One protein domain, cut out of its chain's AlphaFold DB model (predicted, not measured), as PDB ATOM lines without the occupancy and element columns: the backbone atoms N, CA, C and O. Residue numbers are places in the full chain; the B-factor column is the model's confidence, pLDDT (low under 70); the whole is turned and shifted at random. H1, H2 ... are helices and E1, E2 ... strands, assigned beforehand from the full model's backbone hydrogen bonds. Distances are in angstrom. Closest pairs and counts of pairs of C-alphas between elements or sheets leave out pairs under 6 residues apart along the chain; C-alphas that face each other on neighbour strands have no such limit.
ATOM      1  N   VAL A  11     -23.824  13.712 -14.210       89.62
ATOM      2  CA  VAL A  11     -22.992  12.723 -13.516       89.62
ATOM      3  C   VAL A  11     -23.643  11.357 -13.653       89.62
ATOM      4  O   VAL A  11     -24.818  11.198 -13.313       89.62
ATOM      5  N   SER A  12     -22.875  10.386 -14.135       90.94
ATOM      6  CA  SER A  12     -23.240   8.974 -14.190       90.94
ATOM      7  C   SER A  12     -22.215   8.158 -13.412       90.94
ATOM      8  O   SER A  12     -21.023   8.451 -13.463       90.94
ATOM      9  N   GLN A  13     -22.684   7.148 -12.688       92.88
ATOM     10  CA  GLN A  13     -21.853   6.295 -11.846       92.88
ATOM     11  C   GLN A  13     -22.298   4.841 -11.994       92.88
ATOM     12  O   GLN A  13     -23.498   4.555 -12.013       92.88
ATOM     13  N   ALA A  14     -21.332   3.934 -12.059       94.62
ATOM     14  CA  ALA A  14     -21.550   2.496 -12.024       94.62
ATOM     15  C   ALA A  14     -20.558   1.842 -11.058       94.62
ATOM     16  O   ALA A  14     -19.371   2.159 -11.079       94.62
ATOM     17  N   VAL A  15     -21.050   0.921 -10.228       95.44
ATOM     18  CA  VAL A  15     -20.229   0.141  -9.293       95.44
ATOM     19  C   VAL A  15     -20.313  -1.328  -9.685       95.44
ATOM     20  O   VAL A  15     -21.405  -1.887  -9.798       95.44
ATOM     21  N   TYR A  16     -19.156  -1.949  -9.875       95.06
ATOM     22  CA  TYR A  16     -18.989  -3.360 -10.191       95.06
ATOM     23  C   TYR A  16     -18.289  -4.046  -9.024       95.06
ATOM     24  O   TYR A  16     -17.318  -3.520  -8.487       95.06
ATOM     25  N   VAL A  17     -18.775  -5.223  -8.633       94.88
ATOM     26  CA  VAL A  17     -18.201  -6.004  -7.532       94.88
ATOM     27  C   VAL A  17     -17.970  -7.433  -8.002       94.88
ATOM     28  O   VAL A  17     -18.871  -8.054  -8.573       94.88
ATOM     29  N   ARG A  18     -16.772  -7.963  -7.757       92.62
ATOM     30  CA  ARG A  18     -16.417  -9.363  -8.021       92.62
ATOM     31  C   ARG A  18     -15.426  -9.839  -6.967       92.62
ATOM     32  O   ARG A  18     -14.473  -9.140  -6.671       92.62
ATOM     33  N   ASP A  19     -15.674 -11.021  -6.404       92.31
ATOM     34  CA  ASP A  19     -14.768 -11.696  -5.461       92.31
ATOM     35  C   ASP A  19     -14.324 -10.831  -4.260       92.31
ATOM     36  O   ASP A  19     -13.254 -11.024  -3.694       92.31
ATOM     37  N   GLY A  20     -15.180  -9.891  -3.841       90.50
ATOM     38  CA  GLY A  20     -14.914  -8.965  -2.735       90.50
ATOM     39  C   GLY A  20     -14.177  -7.681  -3.131       90.50
ATOM     40  O   GLY A  20     -14.068  -6.789  -2.298       90.50
ATOM     41  N   GLU A  21     -13.736  -7.554  -4.380       94.06
ATOM     42  CA  GLU A  21     -13.154  -6.329  -4.928       94.06
ATOM     43  C   GLU A  21     -14.225  -5.456  -5.588       94.06
ATOM     44  O   GLU A  21     -15.201  -5.959  -6.160       94.06
ATOM     45  N   SER A  22     -14.021  -4.140  -5.536       95.00
ATOM     46  CA  SER A  22     -14.909  -3.146  -6.133       95.00
ATOM     47  C   SER A  22     -14.195  -2.326  -7.212       95.00
ATOM     48  O   SER A  22     -13.008  -2.007  -7.102       95.00
ATOM     49  N   ILE A  23     -14.935  -1.988  -8.265       96.50
ATOM     50  CA  ILE A  23     -14.575  -0.986  -9.266       96.50
ATOM     51  C   ILE A  23     -15.719   0.013  -9.334       96.50
ATOM     52  O   ILE A  23     -16.869  -0.363  -9.567       96.50
ATOM     53  N   GLU A  24     -15.402   1.288  -9.187       96.88
ATOM     54  CA  GLU A  24     -16.330   2.382  -9.408       96.88
ATOM     55  C   GLU A  24     -15.903   3.168 -10.645       96.88
ATOM     56  O   GLU A  24     -14.766   3.621 -10.752       96.88
ATOM     57  N   ILE A  25     -16.834   3.337 -11.581       96.19
ATOM     58  CA  ILE A  25     -16.658   4.175 -12.763       96.19
ATOM     59  C   ILE A  25     -17.554   5.392 -12.609       96.19
ATOM     60  O   ILE A  25     -18.775   5.256 -12.500       96.19
ATOM     61  N   THR A  26     -16.952   6.576 -12.653       94.94
ATOM     62  CA  THR A  26     -17.662   7.852 -12.598       94.94
ATOM     63  C   THR A  26     -17.390   8.659 -13.861       94.94
ATOM     64  O   THR A  26     -16.243   8.896 -14.235       94.94
ATOM     65  N   LEU A  27     -18.469   9.109 -14.498       93.88
ATOM     66  CA  LEU A  27     -18.463  10.034 -15.623       93.88
ATOM     67  C   LEU A  27     -19.109  11.338 -15.167       93.88
ATOM     68  O   LEU A  27     -20.288  11.351 -14.815       93.88
ATOM     69  N   ALA A  28     -18.356  12.431 -15.182       92.50
ATOM     70  CA  ALA A  28     -18.874  13.766 -14.908       92.50
ATOM     71  C   ALA A  28     -18.697  14.640 -16.148       92.50
ATOM     72  O   ALA A  28     -17.586  14.779 -16.647       92.50
ATOM     73  N   ALA A  29     -19.772  15.246 -16.638       92.44
ATOM     74  CA  ALA A  29     -19.764  16.081 -17.829       92.44
ATOM     75  C   ALA A  29     -20.441  17.432 -17.587       92.44
ATOM     76  O   ALA A  29     -21.387  17.539 -16.805       92.44
ATOM     77  N   ASP A  30     -19.952  18.466 -18.273       88.88
ATOM     78  CA  ASP A  30     -20.587  19.792 -18.351       88.88
ATOM     79  C   ASP A  30     -20.923  20.430 -16.989       88.88
ATOM     80  O   ASP A  30     -21.943  21.100 -16.817       88.88
ATOM     81  N   GLY A  31     -20.052  20.216 -16.000       87.50
ATOM     82  CA  GLY A  31     -20.183  20.774 -14.654       87.50
ATOM     83  C   GLY A  31     -19.083  21.791 -14.313       87.50
ATOM     84  O   GLY A  31     -17.985  21.742 -14.886       87.50
ATOM     85  N   PRO A  32     -19.307  22.681 -13.326       87.31
ATOM     86  CA  PRO A  32     -18.265  23.578 -12.816       87.31
ATOM     87  C   PRO A  32     -17.026  22.825 -12.316       87.31
ATOM     88  O   PRO A  32     -15.901  23.271 -12.533       87.31
ATOM     89  N   MET A  33     -17.223  21.649 -11.710       86.44
ATOM     90  CA  MET A  33     -16.130  20.785 -11.260       86.44
ATOM     91  C   MET A  33     -15.284  20.272 -12.434       86.44
ATOM     92  O   MET A  33     -14.056  20.321 -12.367       86.44
ATOM     93  N   VAL A  34     -15.916  19.877 -13.544       90.88
ATOM     94  CA  VAL A  34     -15.184  19.443 -14.744       90.88
ATOM     95  C   VAL A  34     -14.418  20.609 -15.352       90.88
ATOM     96  O   VAL A  34     -13.253  20.458 -15.691       90.88
ATOM     97  N   THR A  35     -15.014  21.803 -15.399       89.75
ATOM     98  CA  THR A  35     -14.323  23.023 -15.855       89.75
ATOM     99  C   THR A  35     -13.080  23.330 -15.010       89.75
ATOM    100  O   THR A  35     -12.020  23.648 -15.557       89.75
ATOM    101  N   ALA A  36     -13.176  23.203 -13.683       87.00
ATOM    102  CA  ALA A  36     -12.037  23.389 -12.784       87.00
ATOM    103  C   ALA A  36     -10.939  22.336 -13.030       87.00
ATOM    104  O   ALA A  36      -9.757  22.679 -13.120       87.00
ATOM    105  N   MET A  37     -11.327  21.072 -13.221       87.06
ATOM    106  CA  MET A  37     -10.403  19.996 -13.595       87.06
ATOM    107  C   MET A  37      -9.770  20.234 -14.969       87.06
ATOM    108  O   MET A  37      -8.575  20.006 -15.127       87.06
ATOM    109  N   SER A  38     -10.500  20.789 -15.937       88.69
ATOM    110  CA  SER A  38      -9.966  21.174 -17.248       88.69
ATOM    111  C   SER A  38      -8.840  22.193 -17.155       88.69
ATOM    112  O   SER A  38      -7.822  22.050 -17.838       88.69
ATOM    113  N   ALA A  39      -8.974  23.189 -16.279       87.94
ATOM    114  CA  ALA A  39      -7.900  24.142 -16.023       87.94
ATOM    115  C   ALA A  39      -6.670  23.449 -15.414       87.94
ATOM    116  O   ALA A  39      -5.546  23.692 -15.858       87.94
ATOM    117  N   MET A  40      -6.872  22.533 -14.464       86.75
ATOM    118  CA  MET A  40      -5.785  21.771 -13.845       86.75
ATOM    119  C   MET A  40      -5.064  20.866 -14.855       86.75
ATOM    120  O   MET A  40      -3.842  20.921 -14.959       86.75
ATOM    121  N   PHE A  41      -5.812  20.112 -15.663       87.38
ATOM    122  CA  PHE A  41      -5.264  19.215 -16.686       87.38
ATOM    123  C   PHE A  41      -4.512  19.960 -17.797       87.38
ATOM    124  O   PHE A  41      -3.624  19.392 -18.437       87.38
ATOM    125  N   SER A  42      -4.840  21.234 -18.032       87.38
ATOM    126  CA  SER A  42      -4.110  22.083 -18.979       87.38
ATOM    127  C   SER A  42      -2.711  22.477 -18.485       87.38
ATOM    128  O   SER A  42      -1.839  22.799 -19.294       87.38
ATOM    129  N   ASN A  43      -2.467  22.408 -17.173       90.12
ATOM    130  CA  ASN A  43      -1.171  22.679 -16.572       90.12
ATOM    131  C   ASN A  43      -0.384  21.371 -16.400       90.12
ATOM    132  O   ASN A  43      -0.692  20.543 -15.545       90.12
ATOM    133  N   ALA A  44       0.681  21.204 -17.186       82.56
ATOM    134  CA  ALA A  44       1.496  19.990 -17.171       82.56
ATOM    135  C   ALA A  44       2.153  19.695 -15.809       82.56
ATOM    136  O   ALA A  44       2.300  18.527 -15.450       82.56
ATOM    137  N   MET A  45       2.531  20.728 -15.046       88.12
ATOM    138  CA  MET A  45       3.119  20.558 -13.714       88.12
ATOM    139  C   MET A  45       2.071  20.046 -12.724       88.12
ATOM    140  O   MET A  45       2.344  19.100 -11.994       88.12
ATOM    141  N   ALA A  46       0.864  20.618 -12.744       88.75
ATOM    142  CA  ALA A  46      -0.236  20.162 -11.896       88.75
ATOM    143  C   ALA A  46      -0.672  18.734 -12.258       88.75
ATOM    144  O   ALA A  46      -0.798  17.893 -11.378       88.75
ATOM    145  N   LEU A  47      -0.813  18.436 -13.554       87.56
ATOM    146  CA  LEU A  47      -1.168  17.101 -14.040       87.56
ATOM    147  C   LEU A  47      -0.155  16.034 -13.600       87.56
ATOM    148  O   LEU A  47      -0.543  14.953 -13.180       87.56
ATOM    149  N   SER A  48       1.142  16.351 -13.665       86.94
ATOM    150  CA  SER A  48       2.204  15.432 -13.231       86.94
ATOM    151  C   SER A  48       2.267  15.283 -11.708       86.94
ATOM    152  O   SER A  48       2.719  14.258 -11.214       86.94
ATOM    153  N   ALA A  49       1.819  16.295 -10.958       90.00
ATOM    154  CA  ALA A  49       1.718  16.227  -9.503       90.00
ATOM    155  C   ALA A  49       0.527  15.374  -9.031       90.00
ATOM    156  O   ALA A  49       0.549  14.885  -7.908       90.00
ATOM    157  N   MET A  50      -0.495  15.182  -9.872       87.12
ATOM    158  CA  MET A  50      -1.624  14.291  -9.576       87.12
ATOM    159  C   MET A  50      -1.265  12.807  -9.707       87.12
ATOM    160  O   MET A  50      -1.986  11.964  -9.182       87.12
ATOM    161  N   GLY A  51      -0.195  12.478 -10.432       91.81
ATOM    162  CA  GLY A  51       0.227  11.101 -10.629       91.81
ATOM    163  C   GLY A  51       0.974  10.872 -11.936       91.81
ATOM    164  O   GLY A  51       1.397  11.795 -12.640       91.81
ATOM    165  N   LYS A  52       1.131   9.597 -12.282       92.69
ATOM    166  CA  LYS A  52       1.794   9.170 -13.507       92.69
ATOM    167  C   LYS A  52       0.894   9.442 -14.708       92.69
ATOM    168  O   LYS A  52      -0.164   8.839 -14.860       92.69
ATOM    169  N   VAL A  53       1.358  10.308 -15.603       92.56
ATOM    170  CA  VAL A  53       0.673  10.584 -16.868       92.56
ATOM    171  C   VAL A  53       0.973   9.472 -17.873       92.56
ATOM    172  O   VAL A  53       2.134   9.193 -18.180       92.56
ATOM    173  N   SER A  54      -0.073   8.863 -18.419       91.50
ATOM    174  CA  SER A  54      -0.008   7.875 -19.494       91.50
ATOM    175  C   SER A  54      -0.907   8.292 -20.662       91.50
ATOM    176  O   SER A  54      -1.706   9.230 -20.571       91.50
ATOM    177  N   ARG A  55      -0.733   7.639 -21.812       89.62
ATOM    178  CA  ARG A  55      -1.597   7.827 -22.979       89.62
ATOM    179  C   ARG A  55      -2.377   6.541 -23.214       89.62
ATOM    180  O   ARG A  55      -1.758   5.489 -23.333       89.62
ATOM    181  N   ILE A  56      -3.695   6.662 -23.331       87.50
ATOM    182  CA  ILE A  56      -4.616   5.567 -23.645       87.50
ATOM    183  C   ILE A  56      -5.350   5.971 -24.919       87.50
ATOM    184  O   ILE A  56      -6.083   6.961 -24.944       87.50
ATOM    185  N   GLY A  57      -5.046   5.278 -26.017       84.00
ATOM    186  CA  GLY A  57      -5.450   5.711 -27.355       84.00
ATOM    187  C   GLY A  57      -4.922   7.115 -27.679       84.00
ATOM    188  O   GLY A  57      -3.709   7.350 -27.717       84.00
ATOM    189  N   GLN A  58      -5.836   8.061 -27.907       86.06
ATOM    190  CA  GLN A  58      -5.514   9.465 -28.195       86.06
ATOM    191  C   GLN A  58      -5.581  10.376 -26.960       86.06
ATOM    192  O   GLN A  58      -5.179  11.542 -27.024       86.06
ATOM    193  N   HIS A  59      -6.028   9.843 -25.821       90.38
ATOM    194  CA  HIS A  59      -6.332  10.617 -24.624       90.38
ATOM    195  C   HIS A  59      -5.226  10.489 -23.583       90.38
ATOM    196  O   HIS A  59      -4.529   9.475 -23.487       90.38
ATOM    197  N   LYS A  60      -5.038  11.549 -22.797       91.06
ATOM    198  CA  LYS A  60      -4.129  11.524 -21.649       91.06
ATOM    199  C   LYS A  60      -4.902  11.063 -20.425       91.06
ATOM    200  O   LYS A  60      -5.919  11.668 -20.091       91.06
ATOM    201  N   ALA A  61      -4.376  10.052 -19.755       93.12
ATOM    202  CA  ALA A  61      -4.855   9.598 -18.463       93.12
ATOM    203  C   ALA A  61      -3.793   9.881 -17.398       93.12
ATOM    204  O   ALA A  61      -2.597   9.965 -17.688       93.12
ATOM    205  N   VAL A  62      -4.239  10.047 -16.163       94.75
ATOM    206  CA  VAL A  62      -3.384  10.126 -14.984       94.75
ATOM    207  C   VAL A  62      -3.755   8.988 -14.066       94.75
ATOM    208  O   VAL A  62      -4.935   8.796 -13.780       94.75
ATOM    209  N   THR A  63      -2.742   8.265 -13.615       94.81
ATOM    210  CA  THR A  63      -2.860   7.238 -12.586       94.81
ATOM    211  C   THR A  63      -2.204   7.758 -11.316       94.81
ATOM    212  O   THR A  63      -1.020   8.101 -11.351       94.81
ATOM    213  N   ASP A  64      -2.953   7.855 -10.221       92.62
ATOM    214  CA  ASP A  64      -2.392   8.238  -8.919       92.62
ATOM    215  C   ASP A  64      -1.686   7.060  -8.220       92.62
ATOM    216  O   ASP A  64      -1.513   5.981  -8.794       92.62
ATOM    217  N   GLU A  65      -1.207   7.287  -6.994       90.12
ATOM    218  CA  GLU A  65      -0.475   6.282  -6.211       90.12
ATOM    219  C   GLU A  65      -1.354   5.090  -5.794       90.12
ATOM    220  O   GLU A  65      -0.837   3.982  -5.642       90.12
ATOM    221  N   ASP A  66      -2.674   5.286  -5.706       88.50
ATOM    222  CA  ASP A  66      -3.669   4.257  -5.370       88.50
ATOM    223  C   ASP A  66      -4.142   3.468  -6.610       88.50
ATOM    224  O   ASP A  66      -4.990   2.564  -6.543       88.50
ATOM    225  N   GLY A  67      -3.584   3.798  -7.779       91.06
ATOM    226  CA  GLY A  67      -3.939   3.195  -9.055       91.06
ATOM    227  C   GLY A  67      -5.268   3.693  -9.615       91.06
ATOM    228  O   GLY A  67      -5.773   3.088 -10.562       91.06
ATOM    229  N   GLU A  68      -5.852   4.761  -9.063       94.19
ATOM    230  CA  GLU A  68      -7.053   5.358  -9.635       94.19
ATOM    231  C   GLU A  68      -6.705   6.113 -10.907       94.19
ATOM    232  O   GLU A  68      -5.732   6.872 -10.982       94.19
ATOM    233  N   MET A  69      -7.525   5.909 -11.929       95.25
ATOM    234  CA  MET A  69      -7.265   6.425 -13.262       95.25
ATOM    235  C   MET A  69      -8.271   7.497 -13.613       95.25
ATOM    236  O   MET A  69      -9.475   7.299 -13.469       95.25
ATOM    237  N   ARG A  70      -7.775   8.639 -14.088       94.69
ATOM    238  CA  ARG A  70      -8.605   9.775 -14.480       94.69
ATOM    239  C   ARG A  70      -8.181  10.303 -15.839       94.69
ATOM    240  O   ARG A  70      -6.994  10.531 -16.070       94.69
ATOM    241  N   ALA A  71      -9.134  10.553 -16.726       94.50
ATOM    242  CA  ALA A  71      -8.892  11.291 -17.960       94.50
ATOM    243  C   ALA A  71      -9.952  12.355 -18.174       94.50
ATOM    244  O   ALA A  71     -11.115  12.204 -17.810       94.50
ATOM    245  N   LEU A  72      -9.521  13.426 -18.825       93.88
ATOM    246  CA  LEU A  72     -10.395  14.491 -19.261       93.88
ATOM    247  C   LEU A  72     -10.539  14.432 -20.779       93.88
ATOM    248  O   LEU A  72      -9.600  14.736 -21.519       93.88
ATOM    249  N   ILE A  73     -11.737  14.086 -21.227       94.69
ATOM    250  CA  ILE A  73     -12.097  13.905 -22.627       94.69
ATOM    251  C   ILE A  73     -12.809  15.164 -23.127       94.69
ATOM    252  O   ILE A  73     -13.630  15.760 -22.423       94.69
ATOM    253  N   ALA A  74     -12.416  15.637 -24.315       92.12
ATOM    254  CA  ALA A  74     -12.946  16.846 -24.960       92.12
ATOM    255  C   ALA A  74     -12.992  18.115 -24.068       92.12
ATOM    256  O   ALA A  74     -13.740  19.049 -24.346       92.12
ATOM    257  N   ARG A  75     -12.183  18.173 -22.993       91.12
ATOM    258  CA  ARG A  75     -12.198  19.229 -21.951       91.12
ATOM    259  C   ARG A  75     -13.546  19.400 -21.233       91.12
ATOM    260  O   ARG A  75     -13.775  20.445 -20.618       91.12
ATOM    261  N   ARG A  76     -14.425  18.402 -21.324       92.19
ATOM    262  CA  ARG A  76     -15.824  18.486 -20.884       92.19
ATOM    263  C   ARG A  76     -16.313  17.263 -20.131       92.19
ATOM    264  O   ARG A  76     -17.251  17.418 -19.359       92.19
ATOM    265  N   VAL A  77     -15.687  16.103 -20.327       94.44
ATOM    266  CA  VAL A  77     -16.059  14.844 -19.679       94.44
ATOM    267  C   VAL A  77     -14.877  14.340 -18.861       94.44
ATOM    268  O   VAL A  77     -13.827  14.012 -19.405       94.44
ATOM    269  N   LEU A  78     -15.031  14.303 -17.545       93.69
ATOM    270  CA  LEU A  78     -14.102  13.665 -16.627       93.69
ATOM    271  C   LEU A  78     -14.519  12.205 -16.447       93.69
ATOM    272  O   LEU A  78     -15.618  11.925 -15.970       93.69
ATOM    273  N   VAL A  79     -13.626  11.299 -16.822       95.38
ATOM    274  CA  VAL A  79     -13.751   9.855 -16.628       95.38
ATOM    275  C   VAL A  79     -12.842   9.461 -15.480       95.38
ATOM    276  O   VAL A  79     -11.652   9.774 -15.524       95.38
ATOM    277  N   SER A  80     -13.384   8.763 -14.489       95.12
ATOM    278  CA  SER A  80     -12.641   8.277 -13.329       95.12
ATOM    279  C   SER A  80     -12.950   6.807 -13.076       95.12
ATOM    280  O   SER A  80     -14.118   6.418 -13.100       95.12
ATOM    281  N   VAL A  81     -11.914   6.015 -12.804       96.94
ATOM    282  CA  VAL A  81     -12.017   4.626 -12.349       96.94
ATOM    283  C   VAL A  81     -11.271   4.492 -11.025       96.94
ATOM    284  O   VAL A  81     -10.060   4.716 -10.968       96.94
ATOM    285  N   SER A  82     -12.004   4.137  -9.977       96.00
ATOM    286  CA  SER A  82     -11.532   3.977  -8.597       96.00
ATOM    287  C   SER A  82     -12.027   2.651  -8.004       96.00
ATOM    288  O   SER A  82     -12.645   1.842  -8.699       96.00
ATOM    289  N   GLY A  83     -11.717   2.395  -6.731       94.31
ATOM    290  CA  GLY A  83     -12.179   1.216  -5.988       94.31
ATOM    291  C   GLY A  83     -11.046   0.403  -5.371       94.31
ATOM    292  O   GLY A  83      -9.883   0.808  -5.393       94.31
ATOM    293  N   ASP A  84     -11.391  -0.762  -4.833       94.69
ATOM    294  CA  ASP A  84     -10.463  -1.608  -4.069       94.69
ATOM    295  C   ASP A  84      -9.702  -2.614  -4.941       94.69
ATOM    296  O   ASP A  84      -8.724  -3.209  -4.494       94.69
ATOM    297  N   ALA A  85     -10.145  -2.816  -6.185       94.38
ATOM    298  CA  ALA A  85      -9.489  -3.737  -7.101       94.38
ATOM    299  C   ALA A  85      -8.051  -3.303  -7.432       94.38
ATOM    300  O   ALA A  85      -7.705  -2.114  -7.437       94.38
ATOM    301  N   GLY A  86      -7.217  -4.285  -7.780       93.25
ATOM    302  CA  GLY A  86      -5.839  -4.041  -8.195       93.25
ATOM    303  C   GLY A  86      -5.708  -3.080  -9.396       93.25
ATOM    304  O   GLY A  86      -6.622  -2.968 -10.222       93.25
ATOM    305  N   PRO A  87      -4.549  -2.409  -9.544       91.44
ATOM    306  CA  PRO A  87      -4.318  -1.407 -10.589       91.44
ATOM    307  C   PRO A  87      -4.458  -1.969 -12.011       91.44
ATOM    308  O   PRO A  87      -4.918  -1.262 -12.902       91.44
ATOM    309  N   GLU A  88      -4.118  -3.242 -12.231       92.12
ATOM    310  CA  GLU A  88      -4.295  -3.902 -13.532       92.12
ATOM    311  C   GLU A  88      -5.777  -4.055 -13.900       92.12
ATOM    312  O   GLU A  88      -6.170  -3.772 -15.031       92.12
ATOM    313  N   THR A  89      -6.618  -4.430 -12.934       94.38
ATOM    314  CA  THR A  89      -8.069  -4.524 -13.128       94.38
ATOM    315  C   THR A  89      -8.656  -3.145 -13.410       94.38
ATOM    316  O   THR A  89      -9.401  -2.989 -14.375       94.38
ATOM    317  N   LYS A  90      -8.284  -2.122 -12.627       94.56
ATOM    318  CA  LYS A  90      -8.705  -0.731 -12.871       94.56
ATOM    319  C   LYS A  90      -8.318  -0.264 -14.276       94.56
ATOM    320  O   LYS A  90      -9.164   0.285 -14.982       94.56
ATOM    321  N   ALA A  91      -7.089  -0.545 -14.709       93.00
ATOM    322  CA  ALA A  91      -6.619  -0.221 -16.053       93.00
ATOM    323  C   ALA A  91      -7.426  -0.930 -17.143       93.00
ATOM    324  O   ALA A  91      -7.862  -0.275 -18.085       93.00
ATOM    325  N   ALA A  92      -7.716  -2.223 -16.983       93.88
ATOM    326  CA  ALA A  92      -8.529  -2.967 -17.941       93.88
ATOM    327  C   ALA A  92      -9.953  -2.397 -18.073       93.88
ATOM    328  O   ALA A  92     -10.468  -2.274 -19.183       93.88
ATOM    329  N   TYR A  93     -10.586  -2.007 -16.960       94.88
ATOM    330  CA  TYR A  93     -11.889  -1.338 -17.006       94.88
ATOM    331  C   TYR A  93     -11.799   0.035 -17.666       94.88
ATOM    332  O   TYR A  93     -12.672   0.375 -18.459       94.88
ATOM    333  N   PHE A  94     -10.755   0.809 -17.370       95.12
ATOM    334  CA  PHE A  94     -10.547   2.122 -17.970       95.12
ATOM    335  C   PHE A  94     -10.348   2.036 -19.491       95.12
ATOM    336  O   PHE A  94     -10.950   2.807 -20.232       95.12
ATOM    337  N   GLU A  95      -9.542   1.084 -19.965       93.44
ATOM    338  CA  GLU A  95      -9.292   0.840 -21.392       93.44
ATOM    339  C   GLU A  95     -10.525   0.316 -22.141       93.44
ATOM    340  O   GLU A  95     -10.646   0.529 -23.345       93.44
ATOM    341  N   ALA A  96     -11.451  -0.345 -21.442       94.31
ATOM    342  CA  ALA A  96     -12.712  -0.806 -22.016       94.31
ATOM    343  C   ALA A  96     -13.747   0.319 -22.215       94.31
ATOM    344  O   ALA A  96     -14.754   0.103 -22.893       94.31
ATOM    345  N   ILE A  97     -13.534   1.504 -21.630       94.19
ATOM    346  CA  ILE A  97     -14.401   2.668 -21.846       94.19
ATOM    347  C   ILE A  97     -14.115   3.236 -23.237       94.19
ATOM    348  O   ILE A  97     -12.975   3.549 -23.573       94.19
ATOM    349  N   ASP A  98     -15.166   3.436 -24.030       94.44
ATOM    350  CA  ASP A  98     -15.060   4.088 -25.333       94.44
ATOM    351  C   ASP A  98     -14.856   5.605 -25.168       94.44
ATOM    352  O   ASP A  98     -15.794   6.406 -25.165       94.44
ATOM    353  N   LEU A  99     -13.598   5.996 -24.960       93.56
ATOM    354  CA  LEU A  99     -13.205   7.392 -24.771       93.56
ATOM    355  C   LEU A  99     -13.398   8.234 -26.039       93.56
ATOM    356  O   LEU A  99     -13.566   9.447 -25.935       93.56
ATOM    357  N   ASP A 100     -13.372   7.616 -27.220       92.81
ATOM    358  CA  ASP A 100     -13.565   8.321 -28.487       92.81
ATOM    359  C   ASP A 100     -15.046   8.669 -28.680       92.81
ATOM    360  O   ASP A 100     -15.362   9.822 -28.969       92.81
TER     361      ASP A 100
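Overview. This is residues 11 to 100 of the 105 residues of an uncharacterized protein of Albimonas donghaensis (UniProt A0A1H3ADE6). One twisted sheet of six strands has the helix H1 crossing one of its faces and the helix H3 packed on the opposite face. The long hairpin of E1 and E2 makes one side of the sheet and the shorter strands E6, E5, E4 and E3 continue it, with the short helix H2 near E4 and E3. The printed part has 90 residues, with three named helices and six named strands in the order E1 E2 H1 H2 E3 E4 E5 E6 H3; the sheet's order is E1 E2 E6 E5 E4 E3, all antiparallel, and the class is mixed, helices and strands. The whole is compact, with a radius of gyration of the C-alphas of 12.6 A, and elongated, spanning 38 by 25 by 21 A.

Along the chain. In the sheet, E1 is residues 11 to 18, 23.7 A long, starting at C-alpha 11 at (-22.992, 12.723, -13.516). E2 is residues 21 to 29, 26.7 A; E6 is residues 77 to 82, 16.2 A. E5 is residues 69 to 73, E4 residues 59 to 63 and E3 residues 52 to 56. H1 is residues 32 to 42, 15.5 A, starting at C-alpha 32 at (-18.265, 23.578, -12.816). H2 is residues 44 to 49, and H3 is residues 87 to 95, 12.1 A, ending at C-alpha 95 at (-9.292, 0.840, -21.392).

Arrangement. E1 and E3 are the edge strands. In the hairpin of E1 and E2, N 14 and O 25 are 2.9 A apart, within hydrogen-bond range. Between E2 and E6, N 26 and O 80 are within range at 2.9 A. E3, E4, E5 and E6 form a meander, each strand the antiparallel neighbour of the one before; within range are N 54 and O 61 at 2.8 A, N 62 and O 70 at 2.8 A, and N 71 and O 79 at 2.9 A. There are three layers, helices on both faces of a sheet: H1 and H3 are on opposite faces. H1 lies over E6 and E5 at a height over the sheet of 9.4 A, and runs across the strands, at 82 degrees to E5 on the local plane; the closest C-alphas of H1 and E6 are those of Val 34 and Leu 78, 6.2 A apart. H3 is on the sheet, and its closest C-alphas with E6 are those of Lys 90 and Val 81, 6.3 A apart. H2 is on the sheet; its closest C-alphas with E4 are those of Leu 47 and Val 62, 7.4 A apart. H1 and H2 only just touch, only at the corner, with 3 pairs of C-alphas within 8 A, the closest being Phe 41 and Leu 47 at 5.3 A; they stand about perpendicular at 75 degrees. H1 and H3 are apart. In H1, H2 and H3 every O i to N i+4 pair is within hydrogen-bond range.

Size, cuts and confidence. The two C-alphas farthest apart are those of Asp 19 and Asn 43, at 38.6 A. The printed part has no cut, and each link between named elements is tight. The mean pLDDT of the printed part is 91.9, and no printed residue is under 70.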